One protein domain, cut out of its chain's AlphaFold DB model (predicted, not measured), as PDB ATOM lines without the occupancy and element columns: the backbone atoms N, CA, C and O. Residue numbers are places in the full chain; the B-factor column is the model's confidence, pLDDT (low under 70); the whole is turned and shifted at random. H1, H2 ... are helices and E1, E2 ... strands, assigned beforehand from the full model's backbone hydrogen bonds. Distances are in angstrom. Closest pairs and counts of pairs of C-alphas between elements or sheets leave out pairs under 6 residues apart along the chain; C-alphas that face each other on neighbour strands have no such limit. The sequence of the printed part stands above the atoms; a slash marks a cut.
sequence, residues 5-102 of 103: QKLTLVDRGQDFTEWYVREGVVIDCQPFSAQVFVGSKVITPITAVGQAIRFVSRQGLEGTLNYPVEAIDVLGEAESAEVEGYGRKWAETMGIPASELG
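AT A GLANCE: This is residues 5 to 102 of the 103 residues of an uncharacterized protein of Pseudomonas sp. OV081 (UniProt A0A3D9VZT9). A strongly twisted sheet of four strands, E3 E2 E1 E6, has the long helix H2 packed across one face, mostly towards the E3 edge. The short helix H1 is on the opposite face from H2, beside the strands and over none of them, though only just, with 2 of its 4 C-alphas falling on E3; a small separate hairpin, E4 and E5, is apart from the four strands of that sheet, and the short helix H3 folds back on H2. The 98 printed residues hold three named helices and six named strands, in the order E1 E2 E3 H1 E4 E5 E6 H2 H3; both sheets are antiparallel and the class is mixed. The whole is compact, with a radius of gyration of the C-alphas of 12.4 A and spans of 32 by 31 by 24 A.

HOW THE PARTS SIT: E1, residues 5 to 9, E2, residues 16 to 22, and E3, residues 25 to 31, form a meander, each strand the antiparallel neighbour of the one before; N 7 and O 19 are 2.8 A apart, N 20 and O 28 2.9 A. H1, residues 34 to 37, is on the sheet at a height over the sheet of 6.1 A. E4, residues 54 to 56, and E5, residues 62 to 64, form a hairpin, with N 55 and O 63 2.9 A apart. E6, residues 69 to 74, is antiparallel to E1, with N 6 and O 73 2.8 A apart. H2, residues 77 to 94, is on the opposite face from H1 and runs across the strands, at 88 degrees to E3 on the local plane; their closest C-alphas, Ile 27 and Gly 87, are 4.7 A apart. H3, residues 98 to 101, touches H2 with closest C-alphas Ala 91 and Ala 98, 5.5 A apart. Every O i to N i+4 pair of H2 is within hydrogen-bond range; H1 and H3 are too short for one.

IN THESE COORDINATES: E1 begins at C-alpha 5 (67.653, 58.468, 76.598). H2 is 25.3 A long and ends at C-alpha 94 (53.169, 42.275, 79.252).

THE WHOLE: The printed part has no cut. The link H1 to E4 is long, and no printed residue is under 70 in pLDDT.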
ATOM      1  N   GLN A   5      66.450  58.617  77.407       95.94
ATOM      2  CA  GLN A   5      67.653  58.468  76.598       95.94
ATOM      3  C   GLN A   5      67.388  57.455  75.490       95.94
ATOM      4  O   GLN A   5      67.040  56.309  75.772       95.94
ATOM      5  N   LYS A   6      67.581  57.859  74.239       97.50
ATOM      6  CA  LYS A   6      67.666  56.948  73.104       97.50
ATOM      7  C   LYS A   6      69.120  56.514  72.941       97.50
ATOM      8  O   LYS A   6      70.021  57.336  72.792       97.50
ATOM      9  N   LEU A   7      69.338  55.211  72.991       97.06
ATOM     10  CA  LEU A   7      70.623  54.568  72.771       97.06
ATOM     11  C   LEU A   7      70.558  53.839  71.435       97.06
ATOM     12  O   LEU A   7      69.874  52.821  71.321       97.06
ATOM     13  N   THR A   8      71.281  54.348  70.446       97.62
ATOM     14  CA  THR A   8      71.452  53.674  69.157       97.62
ATOM     15  C   THR A   8      72.672  52.774  69.257       97.62
ATOM     16  O   THR A   8      73.719  53.194  69.748       97.62
ATOM     17  N   LEU A   9      72.545  51.528  68.830       96.69
ATOM     18  CA  LEU A   9      73.585  50.510  68.847       96.69
ATOM     19  C   LEU A   9      74.138  50.325  67.443       96.69
ATOM     20  O   LEU A   9      73.389  50.404  66.472       96.69
ATOM     21  N   VAL A  10      75.426  49.992  67.350       95.81
ATOM     22  CA  VAL A  10      76.051  49.658  66.066       95.81
ATOM     23  C   VAL A  10      75.272  48.526  65.400       95.81
ATOM     24  O   VAL A  10      75.138  47.433  65.965       95.81
ATOM     25  N   ASP A  11      74.789  48.778  64.189       95.50
ATOM     26  CA  ASP A  11      74.092  47.778  63.389       95.50
ATOM     27  C   ASP A  11      75.079  46.726  62.858       95.50
ATOM     28  O   ASP A  11      76.091  47.027  62.219       95.50
ATOM     29  N   ARG A  12      74.799  45.463  63.171       94.62
ATOM     30  CA  ARG A  12      75.507  44.269  62.698       94.62
ATOM     31  C   ARG A  12      74.529  43.201  62.193       94.62
ATOM     32  O   ARG A  12      74.882  42.021  62.175       94.62
ATOM     33  N   GLY A  13      73.323  43.599  61.780       91.56
ATOM     34  CA  GLY A  13      72.273  42.714  61.273       91.56
ATOM     35  C   GLY A  13      71.410  42.058  62.354       91.56
ATOM     36  O   GLY A  13      70.823  41.008  62.103       91.56
ATOM     37  N   GLN A  14      71.366  42.626  63.562       93.44
ATOM     38  CA  GLN A  14      70.482  42.178  64.640       93.44
ATOM     39  C   GLN A  14      69.044  42.711  64.492       93.44
ATOM     40  O   GLN A  14      68.796  43.678  63.778       93.44
ATOM     41  N   ASP A  15      68.106  42.138  65.249       92.12
ATOM     42  CA  ASP A  15      66.678  42.492  65.186       92.12
ATOM     43  C   ASP A  15      66.332  43.866  65.803       92.12
ATOM     44  O   ASP A  15      65.220  44.369  65.649       92.12
ATOM     45  N   PHE A  16      67.255  44.489  66.535       95.38
ATOM     46  CA  PHE A  16      67.024  45.796  67.150       95.38
ATOM     47  C   PHE A  16      68.294  46.643  67.188       95.38
ATOM     48  O   PHE A  16      69.395  46.151  67.434       95.38
ATOM     49  N   THR A  17      68.142  47.944  67.000       96.88
ATOM     50  CA  THR A  17      69.255  48.900  67.039       96.88
ATOM     51  C   THR A  17      69.031  49.996  68.062       96.88
ATOM     52  O   THR A  17      69.962  50.733  68.354       96.88
ATOM     53  N   GLU A  18      67.842  50.093  68.654       97.38
ATOM     54  CA  GLU A  18      67.494  51.218  69.514       97.38
ATOM     55  C   GLU A  18      66.940  50.745  70.850       97.38
ATOM     56  O   GLU A  18      65.996  49.954  70.900       97.38
ATOM     57  N   TRP A  19      67.504  51.269  71.936       97.19
ATOM     58  CA  TRP A  19      66.945  51.173  73.280       97.19
ATOM     59  C   TRP A  19      66.509  52.542  73.765       97.19
ATOM     60  O   TRP A  19      67.272  53.502  73.713       97.19
ATOM     61  N   TYR A  20      65.307  52.602  74.321       97.44
ATOM     62  CA  TYR A  20      64.801  53.789  74.983       97.44
ATOM     63  C   TYR A  20      64.834  53.560  76.485       97.44
ATOM     64  O   TYR A  20      64.168  52.663  77.004       97.44
ATOM     65  N   VAL A  21      65.642  54.347  77.186       96.38
ATOM     66  CA  VAL A  21      65.967  54.151  78.596       96.38
ATOM     67  C   VAL A  21      65.504  55.350  79.404       96.38
ATOM     68  O   VAL A  21      65.858  56.488  79.111       96.38
ATOM     69  N   ARG A  22      64.750  55.098  80.468       94.50
ATOM     70  CA  ARG A  22      64.288  56.113  81.409       94.50
ATOM     71  C   ARG A  22      64.688  55.698  82.813       94.50
ATOM     72  O   ARG A  22      64.388  54.590  83.239       94.50
ATOM     73  N   GLU A  23      65.415  56.570  83.509       92.00
ATOM     74  CA  GLU A  23      65.913  56.301  84.872       92.00
ATOM     75  C   GLU A  23      66.674  54.959  84.989       92.00
ATOM     76  O   GLU A  23      66.607  54.261  85.997       92.00
ATOM     77  N   GLY A  24      67.404  54.582  83.933       92.94
ATOM     78  CA  GLY A  24      68.154  53.325  83.870       92.94
ATOM     79  C   GLY A  24      67.314  52.082  83.551       92.94
ATOM     80  O   GLY A  24      67.866  50.984  83.533       92.94
ATOM     81  N   VAL A  25      66.017  52.223  83.269       95.81
ATOM     82  CA  VAL A  25      65.126  51.129  82.857       95.81
ATOM     83  C   VAL A  25      64.797  51.247  81.373       95.81
ATOM     84  O   VAL A  25      64.458  52.323  80.893       95.81
ATOM     85  N   VAL A  26      64.886  50.142  80.637       96.81
ATOM     86  CA  VAL A  26      64.464  50.079  79.233       96.81
ATOM     87  C   VAL A  26      62.937  50.123  79.177       96.81
ATOM     88  O   VAL A  26      62.274  49.224  79.697       96.81
ATOM     89  N   ILE A  27      62.382  51.151  78.545       97.25
ATOM     90  CA  ILE A  27      60.935  51.346  78.395       97.25
ATOM     91  C   ILE A  27      60.431  50.998  76.991       97.25
ATOM     92  O   ILE A  27      59.254  50.682  76.843       97.25
ATOM     93  N   ASP A  28      61.310  50.994  75.987       97.62
ATOM     94  CA  ASP A  28      61.019  50.501  74.637       97.62
ATOM     95  C   ASP A  28      62.300  50.007  73.936       97.62
ATOM     96  O   ASP A  28      63.416  50.373  74.320       97.62
ATOM     97  N   CYS A  29      62.142  49.162  72.917       96.94
ATOM     98  CA  CYS A  29      63.230  48.623  72.099       96.94
ATOM     99  C   CYS A  29      62.745  48.421  70.660       96.94
ATOM    100  O   CYS A  29      61.712  47.785  70.443       96.94
ATOM    101  N   GLN A  30      63.489  48.953  69.687       96.44
ATOM    102  CA  GLN A  30      63.041  49.045  68.298       96.44
ATOM    103  C   GLN A  30      64.093  48.567  67.275       96.44
ATOM    104  O   GLN A  30      65.298  48.667  67.529       96.44
ATOM    105  N   PRO A  31      63.647  48.075  66.097       95.00
ATOM    106  CA  PRO A  31      62.242  47.829  65.726       95.00
ATOM    107  C   PRO A  31      61.611  46.588  66.382       95.00
ATOM    108  O   PRO A  31      60.385  46.490  66.426       95.00
ATOM    109  N   PHE A  32      62.411  45.652  66.901       94.69
ATOM    110  CA  PHE A  32      61.910  44.405  67.484       94.69
ATOM    111  C   PHE A  32      62.454  44.150  68.901       94.69
ATOM    112  O   PHE A  32      63.112  44.986  69.515       94.69
ATOM    113  N   SER A  33      62.133  42.975  69.451       92.12
ATOM    114  CA  SER A  33      62.638  42.470  70.739       92.12
ATOM    115  C   SER A  33      62.244  43.262  71.994       92.12
ATOM    116  O   SER A  33      62.742  42.964  73.080       92.12
ATOM    117  N   ALA A  34      61.280  44.183  71.913       95.06
ATOM    118  CA  ALA A  34      60.732  44.876  73.083       95.06
ATOM    119  C   ALA A  34      60.227  43.931  74.183       95.06
ATOM    120  O   ALA A  34      60.542  44.136  75.350       95.06
ATOM    121  N   GLN A  35      59.555  42.831  73.830       93.88
ATOM    122  CA  GLN A  35      59.107  41.835  74.817       93.88
ATOM    123  C   GLN A  35      60.252  41.180  75.610       93.88
ATOM    124  O   GLN A  35      60.030  40.659  76.702       93.88
ATOM    125  N   VAL A  36      61.467  41.176  75.054       93.62
ATOM    126  CA  VAL A  36      62.659  40.613  75.699       93.62
ATOM    127  C   VAL A  36      63.304  41.641  76.625       93.62
ATOM    128  O   VAL A  36      63.721  41.289  77.729       93.62
ATOM    129  N   PHE A  37      63.394  42.899  76.183       95.44
ATOM    130  CA  PHE A  37      64.232  43.901  76.839       95.44
ATOM    131  C   PHE A  37      63.480  44.929  77.681       95.44
ATOM    132  O   PHE A  37      64.077  45.437  78.628       95.44
ATOM    133  N   VAL A  38      62.206  45.222  77.418       97.00
ATOM    134  CA  VAL A  38      61.445  46.183  78.232       97.00
ATOM    135  C   VAL A  38      61.368  45.707  79.687       97.00
ATOM    136  O   VAL A  38      61.097  44.540  79.979       97.00
ATOM    137  N   GLY A  39      61.654  46.624  80.611       95.94
ATOM    138  CA  GLY A  39      61.822  46.356  82.040       95.94
ATOM    139  C   GLY A  39      63.225  45.900  82.441       95.94
ATOM    140  O   GLY A  39      63.483  45.710  83.630       95.94
ATOM    141  N   SER A  40      64.153  45.742  81.493       96.56
ATOM    142  CA  SER A  40      65.561  45.507  81.819       96.56
ATOM    143  C   SER A  40      66.176  46.747  82.456       96.56
ATOM    144  O   SER A  40      65.908  47.873  82.038       96.56
ATOM    145  N   LYS A  41      67.034  46.539  83.452       95.75
ATOM    146  CA  LYS A  41      67.738  47.607  84.167       95.75
ATOM    147  C   LYS A  41      69.180  47.664  83.708       95.75
ATOM    148  O   LYS A  41      69.894  46.668  83.790       95.75
ATOM    149  N   VAL A  42      69.626  48.822  83.251       94.94
ATOM    150  CA  VAL A  42      71.023  49.039  82.889       94.94
ATOM    151  C   VAL A  42      71.850  49.127  84.175       94.94
ATOM    152  O   VAL A  42      71.547  49.914  85.067       94.94
ATOM    153  N   ILE A  43      72.892  48.301  84.286       93.50
ATOM    154  CA  ILE A  43      73.719  48.184  85.502       93.50
ATOM    155  C   ILE A  43      74.637  49.400  85.654       93.50
ATOM    156  O   ILE A  43      74.875  49.888  86.756       93.50
ATOM    157  N   THR A  44      75.177  49.875  84.536       87.50
ATOM    158  CA  THR A  44      76.112  51.001  84.485       87.50
ATOM    159  C   THR A  44      75.516  52.123  83.651       87.50
ATOM    160  O   THR A  44      75.095  51.838  82.529       87.50
ATOM    161  N   PRO A  45      75.537  53.386  84.113       87.75
ATOM    162  CA  PRO A  45      75.130  54.516  83.289       87.75
ATOM    163  C   PRO A  45      75.833  54.499  81.927       87.75
ATOM    164  O   PRO A  45      77.047  54.273  81.842       87.75
ATOM    165  N   ILE A  46      75.066  54.712  80.861       90.19
ATOM    166  CA  ILE A  46      75.595  54.787  79.501       90.19
ATOM    167  C   ILE A  46      75.990  56.235  79.250       90.19
ATOM    168  O   ILE A  46      75.140  57.118  79.213       90.19
ATOM    169  N   THR A  47      77.294  56.480  79.166       89.12
ATOM    170  CA  THR A  47      77.843  57.847  79.129       89.12
ATOM    171  C   THR A  47      78.737  58.099  77.924       89.12
ATOM    172  O   THR A  47      79.075  59.249  77.654       89.12
ATOM    173  N   ALA A  48      79.109  57.049  77.188       91.00
ATOM    174  CA  ALA A  48      80.022  57.153  76.062       91.00
ATOM    175  C   ALA A  48      79.591  56.285  74.875       91.00
ATOM    176  O   ALA A  48      79.164  55.139  75.030       91.00
ATOM    177  N   VAL A  49      79.791  56.827  73.674       95.12
ATOM    178  CA  VAL A  49      79.773  56.060  72.425       95.12
ATOM    179  C   VAL A  49      80.912  55.035  72.447       95.12
ATOM    180  O   VAL A  49      82.001  55.299  72.955       95.12
ATOM    181  N   GLY A  50      80.652  53.839  71.928       93.81
ATOM    182  CA  GLY A  50      81.539  52.679  71.976       93.81
ATOM    183  C   GLY A  50      81.386  51.823  73.238       93.81
ATOM    184  O   GLY A  50      81.956  50.735  73.303       93.81
ATOM    185  N   GLN A  51      80.611  52.270  74.235       92.00
ATOM    186  CA  GLN A  51      80.392  51.527  75.478       92.00
ATOM    187  C   GLN A  51      79.526  50.280  75.235       92.00
ATOM    188  O   GLN A  51      78.512  50.334  74.541       92.00
ATOM    189  N   ALA A  52      79.903  49.157  75.849       92.94
ATOM    190  CA  ALA A  52      79.052  47.973  75.912       92.94
ATOM    191  C   ALA A  52      77.978  48.144  76.997       92.94
ATOM    192  O   ALA A  52      78.279  48.540  78.128       92.94
ATOM    193  N   ILE A  53      76.728  47.816  76.672       94.25
ATOM    194  CA  ILE A  53      75.615  47.913  77.620       94.25
ATOM    195  C   ILE A  53      75.548  46.641  78.462       94.25
ATOM    196  O   ILE A  53      75.297  45.554  77.941       94.25
ATOM    197  N   ARG A  54      75.728  46.789  79.777       95.50
ATOM    198  CA  ARG A  54      75.460  45.742  80.770       95.50
ATOM    199  C   ARG A  54      74.091  45.967  81.394       95.50
ATOM    200  O   ARG A  54      73.795  47.079  81.831       95.50
ATOM    201  N   PHE A  55      73.279  44.923  81.473       96.31
ATOM    202  CA  PHE A  55      71.913  45.014  81.979       96.31
ATOM    203  C   PHE A  55      71.530  43.788  82.810       96.31
ATOM    204  O   PHE A  55      72.130  42.722  82.687       96.31
ATOM    205  N   VAL A  56      70.505  43.947  83.641       96.62
ATOM    206  CA  VAL A  56      69.765  42.860  84.282       96.62
ATOM    207  C   VAL A  56      68.406  42.785  83.604       96.62
ATOM    208  O   VAL A  56      67.686  43.783  83.560       96.62
ATOM    209  N   SER A  57      68.050  41.629  83.053       94.25
ATOM    210  CA  SER A  57      66.731  41.418  82.463       94.25
ATOM    211  C   SER A  57      65.638  41.474  83.531       94.25
ATOM    212  O   SER A  57      65.899  41.309  84.725       94.25
ATOM    213  N   ARG A  58      64.378  41.613  83.111       90.31
ATOM    214  CA  ARG A  58      63.218  41.534  84.019       90.31
ATOM    215  C   ARG A  58      63.179  40.234  84.843       90.31
ATOM    216  O   ARG A  58      62.619  40.209  85.929       90.31
ATOM    217  N   GLN A  59      63.786  39.159  84.338       89.25
ATOM    218  CA  GLN A  59      63.868  37.861  85.019       89.25
ATOM    219  C   GLN A  59      65.034  37.777  86.023       89.25
ATOM    220  O   GLN A  59      65.248  36.725  86.618       89.25
ATOM    221  N   GLY A  60      65.804  38.855  86.205       91.94
ATOM    222  CA  GLY A  60      66.963  38.888  87.100       91.94
ATOM    223  C   GLY A  60      68.246  38.316  86.492       91.94
ATOM    224  O   GLY A  60      69.210  38.099  87.220       91.94
ATOM    225  N   LEU A  61      68.279  38.061  85.180       94.56
ATOM    226  CA  LEU A  61      69.465  37.530  84.504       94.56
ATOM    227  C   LEU A  61      70.371  38.670  84.045       94.56
ATOM    228  O   LEU A  61      69.926  39.559  83.319       94.56
ATOM    229  N   GLU A  62      71.642  38.627  84.431       95.88
ATOM    230  CA  GLU A  62      72.643  39.561  83.920       95.88
ATOM    231  C   GLU A  62      73.020  39.236  82.472       95.88
ATOM    232  O   GLU A  62      73.207  38.079  82.095       95.88
ATOM    233  N   GLY A  63      73.168  40.280  81.663       94.44
ATOM    234  CA  GLY A  63      73.559  40.192  80.268       94.44
ATOM    235  C   GLY A  63      74.423  41.373  79.844       94.44
ATOM    236  O   GLY A  63      74.465  42.425  80.486       94.44
ATOM    237  N   THR A  64      75.140  41.189  78.741       94.62
ATOM    238  CA  THR A  64      75.854  42.265  78.048       94.62
ATOM    239  C   THR A  64      75.449  42.236  76.585       94.62
ATOM    240  O   THR A  64      75.428  41.166  75.976       94.62
ATOM    241  N   LEU A  65      75.109  43.391  76.020       92.44
ATOM    242  CA  LEU A  65      74.880  43.493  74.586       92.44
ATOM    243  C   LEU A  65      76.213  43.396  73.843       92.44
ATOM    244  O   LEU A  65      77.166  44.106  74.153       92.44
ATOM    245  N   ASN A  66      76.254  42.541  72.821       89.81
ATOM    246  CA  ASN A  66      77.438  42.346  71.975       89.81
ATOM    247  C   ASN A  66      77.680  43.506  70.990       89.81
ATOM    248  O   ASN A  66      78.690  43.527  70.279       89.81
ATOM    249  N   TYR A  67      76.748  44.456  70.940       91.38
ATOM    250  CA  TYR A  67      76.765  45.607  70.051       91.38
ATOM    251  C   TYR A  67      76.985  46.861  70.902       91.38
ATOM    252  O   TYR A  67      76.183  47.125  71.803       91.38
ATOM    253  N   PRO A  68      78.092  47.595  70.688       93.69
ATOM    254  CA  PRO A  68      78.364  48.804  71.444       93.69
ATOM    255  C   PRO A  68      77.416  49.929  71.026       93.69
ATOM    256  O   PRO A  68      76.849  49.917  69.932       93.69
ATOM    257  N   VAL A  69      77.292  50.921  71.898       96.38
ATOM    258  CA  VAL A  69      76.541  52.149  71.633       96.38
ATOM    259  C   VAL A  69      77.201  52.926  70.497       96.38
ATOM    260  O   VAL A  69      78.401  53.171  70.528       96.38
ATOM    261  N   GLU A  70      76.422  53.323  69.505       96.88
ATOM    262  CA  GLU A  70      76.814  54.191  68.396       96.88
ATOM    263  C   GLU A  70      76.431  55.653  68.656       96.88
ATOM    264  O   GLU A  70      77.222  56.551  68.376       96.88
ATOM    265  N   ALA A  71      75.257  55.896  69.244       96.38
ATOM    266  CA  ALA A  71      74.783  57.237  69.571       96.38
ATOM    267  C   ALA A  71      73.988  57.251  70.879       96.38
ATOM    268  O   ALA A  71      73.370  56.255  71.265       96.38
ATOM    269  N   ILE A  72      74.031  58.394  71.564       96.75
ATOM    270  CA  ILE A  72      73.290  58.661  72.796       96.75
ATOM    271  C   ILE A  72      72.574  59.990  72.599       96.75
ATOM    272  O   ILE A  72      73.225  61.033  72.553       96.75
ATOM    273  N   ASP A  73      71.250  59.945  72.540       96.19
ATOM    274  CA  ASP A  73      70.405  61.121  72.387       96.19
ATOM    275  C   ASP A  73      69.512  61.270  73.616       96.19
ATOM    276  O   ASP A  73      68.849  60.328  74.052       96.19
ATOM    277  N   VAL A  74      69.492  62.466  74.197       94.81
ATOM    278  CA  VAL A  74      68.562  62.796  75.276       94.81
ATOM    279  C   VAL A  74      67.340  63.444  74.644       94.81
ATOM    280  O   VAL A  74      67.441  64.532  74.076       94.81
ATOM    281  N   LEU A  75      66.204  62.754  74.709       95.00
ATOM    282  CA  LEU A  75      64.991  63.155  74.008       95.00
ATOM    283  C   LEU A  75      64.362  64.398  74.639       95.00
ATOM    284  O   LEU A  75      64.373  64.580  75.862       95.00
ATOM    285  N   GLY A  76      63.754  65.236  73.796       94.31
ATOM    286  CA  GLY A  76      62.954  66.369  74.254       94.31
ATOM    287  C   GLY A  76      61.695  65.923  75.007       94.31
ATOM    288  O   GLY A  76      61.360  64.741  75.053       94.31
ATOM    289  N   GLU A  77      60.955  66.870  75.590       91.88
ATOM    290  CA  GLU A  77      59.746  66.551  76.370       91.88
ATOM    291  C   GLU A  77      58.668  65.840  75.538       91.88
ATOM    292  O   GLU A  77      58.092  64.854  75.993       91.88
ATOM    293  N   ALA A  78      58.421  66.313  74.311       92.81
ATOM    294  CA  ALA A  78      57.404  65.742  73.430       92.81
ATOM    295  C   ALA A  78      57.754  64.311  72.990       92.81
ATOM    296  O   ALA A  78      56.922  63.414  73.096       92.81
ATOM    297  N   GLU A  79      58.997  64.090  72.559       93.81
ATOM    298  CA  GLU A  79      59.491  62.769  72.151       93.81
ATOM    299  C   GLU A  79      59.554  61.807  73.339       93.81
ATOM    300  O   GLU A  79      59.136  60.656  73.235       93.81
ATOM    301  N   SER A  80      60.005  62.288  74.503       94.69
ATOM    302  CA  SER A  80      59.971  61.505  75.738       94.69
ATOM    303  C   SER A  80      58.543  61.048  76.038       94.69
ATOM    304  O   SER A  80      58.327  59.860  76.251       94.69
ATOM    305  N   ALA A  81      57.555  61.947  75.992       94.06
ATOM    306  CA  ALA A  81      56.156  61.607  76.255       94.06
ATOM    307  C   ALA A  81      55.585  60.577  75.263       94.06
ATOM    308  O   ALA A  81      54.807  59.706  75.660       94.06
ATOM    309  N   GLU A  82      55.980  60.644  73.990       95.06
ATOM    310  CA  GLU A  82      55.603  59.655  72.978       95.06
ATOM    311  C   GLU A  82      56.143  58.263  73.332       95.06
ATOM    312  O   GLU A  82      55.380  57.295  73.402       95.06
ATOM    313  N   VAL A  83      57.438  58.176  73.641       95.62
ATOM    314  CA  VAL A  83      58.097  56.914  73.995       95.62
ATOM    315  C   VAL A  83      57.582  56.360  75.322       95.62
ATOM    316  O   VAL A  83      57.366  55.156  75.455       95.62
ATOM    317  N   GLU A  84      57.290  57.218  76.299       95.62
ATOM    318  CA  GLU A  84      56.583  56.808  77.512       95.62
ATOM    319  C   GLU A  84      55.199  56.213  77.190       95.62
ATOM    320  O   GLU A  84      54.746  55.280  77.854       95.62
ATOM    321  N   GLY A  85      54.519  56.720  76.159       95.75
ATOM    322  CA  GLY A  85      53.291  56.137  75.625       95.75
ATOM    323  C   GLY A  85      53.488  54.713  75.099       95.75
ATOM    324  O   GLY A  85      52.659  53.842  75.381       95.75
ATOM    325  N   TYR A  86      54.589  54.441  74.390       95.69
ATOM    326  CA  TYR A  86      54.962  53.082  73.972       95.69
ATOM    327  C   TYR A  86      55.258  52.188  75.175       95.69
ATOM    328  O   TYR A  86      54.702  51.093  75.277       95.69
ATOM    329  N   GLY A  87      56.031  52.684  76.140       95.81
ATOM    330  CA  GLY A  87      56.338  51.951  77.364       95.81
ATOM    331  C   GLY A  87      55.094  51.578  78.175       95.81
ATOM    332  O   GLY A  87      54.992  50.450  78.653       95.81
ATOM    333  N   ARG A  88      54.087  52.460  78.266       96.25
ATOM    334  CA  ARG A  88      52.803  52.148  78.927       96.25
ATOM    335  C   ARG A  88      52.018  51.058  78.194       96.25
ATOM    336  O   ARG A  88      51.478  50.167  78.844       96.25
ATOM    337  N   LYS A  89      52.004  51.074  76.858       96.50
ATOM    338  CA  LYS A  89      51.389  49.999  76.055       96.50
ATOM    339  C   LYS A  89      52.102  48.664  76.260       96.50
ATOM    340  O   LYS A  89      51.450  47.627  76.364       96.50
ATOM    341  N   TRP A  90      53.431  48.677  76.343       95.75
ATOM    342  CA  TRP A  90      54.215  47.485  76.658       95.75
ATOM    343  C   TRP A  90      53.938  46.967  78.064       95.75
ATOM    344  O   TRP A  90      53.766  45.761  78.237       95.75
ATOM    345  N   ALA A  91      53.850  47.865  79.046       94.88
ATOM    346  CA  ALA A  91      53.494  47.531  80.418       94.88
ATOM    347  C   ALA A  91      52.143  46.797  80.468       94.88
ATOM    348  O   ALA A  91      52.062  45.700  81.015       94.88
ATOM    349  N   GLU A  92      51.120  47.333  79.797       95.69
ATOM    350  CA  GLU A  92      49.806  46.693  79.666       95.69
ATOM    351  C   GLU A  92      49.896  45.329  78.963       95.69
ATOM    352  O   GLU A  92      49.452  44.316  79.504       95.69
ATOM    353  N   THR A  93      50.539  45.280  77.793       95.00
ATOM    354  CA  THR A  93      50.662  44.065  76.966       95.00
ATOM    355  C   THR A  93      51.360  42.926  77.708       95.00
ATOM    356  O   THR A  93      51.016  41.758  77.535       95.00
ATOM    357  N   MET A  94      52.358  43.251  78.529       92.81
ATOM    358  CA  MET A  94      53.169  42.275  79.252       92.81
ATOM    359  C   MET A  94      52.727  42.056  80.704       92.81
ATOM    360  O   MET A  94      53.384  41.284  81.407       92.81
ATOM    361  N   GLY A  95      51.671  42.734  81.163       93.00
ATOM    362  CA  GLY A  95      51.200  42.673  82.548       93.00
ATOM    363  C   GLY A  95      52.207  43.205  83.576       93.00
ATOM    364  O   GLY A  95      52.253  42.705  84.696       93.00
ATOM    365  N   ILE A  96      53.039  44.178  83.197       90.50
ATOM    366  CA  ILE A  96      54.007  44.841  84.082       90.50
ATOM    367  C   ILE A  96      53.352  46.105  84.654       90.50
ATOM    368  O   ILE A  96      52.757  46.870  83.893       90.50
ATOM    369  N   PRO A  97      53.474  46.399  85.958       93.00
ATOM    370  CA  PRO A  97      53.094  47.706  86.481       93.00
ATOM    371  C   PRO A  97      53.929  48.818  85.827       93.00
ATOM    372  O   PRO A  97      55.156  48.753  85.835       93.00
ATOM    373  N   ALA A  98      53.293  49.876  85.314       92.06
ATOM    374  CA  ALA A  98      54.004  50.999  84.683       92.06
ATOM    375  C   ALA A  98      55.063  51.633  85.609       92.06
ATOM    376  O   ALA A  98      56.145  52.005  85.155       92.06
ATOM    377  N   SER A  99      54.814  51.622  86.922       91.25
ATOM    378  CA  SER A  99      55.758  52.093  87.936       91.25
ATOM    379  C   SER A  99      57.078  51.314  87.967       91.25
ATOM    380  O   SER A  99      58.094  51.870  88.370       91.25
ATOM    381  N   GLU A 100      57.104  50.046  87.538       88.50
ATOM    382  CA  GLU A 100      58.355  49.278  87.411       88.50
ATOM    383  C   GLU A 100      59.211  49.732  86.221       88.50
ATOM    384  O   GLU A 100      60.423  49.511  86.220       88.50
ATOM    385  N   LEU A 101      58.600  50.402  85.241       90.31
ATOM    386  CA  LEU A 101      59.272  51.059  84.118       90.31
ATOM    387  C   LEU A 101      59.599  52.537  84.408       90.31
ATOM    388  O   LEU A 101      60.133  53.233  83.548       90.31
ATOM    389  N   GLY A 102      59.256  53.030  85.604       85.94
ATOM    390  CA  GLY A 102      59.338  54.444  85.979       85.94
ATOM    391  C   GLY A 102      58.219  55.325  85.396       85.94
ATOM    392  O   GLY A 102      58.280  56.546  85.531       85.94
TER     393      GLY A 102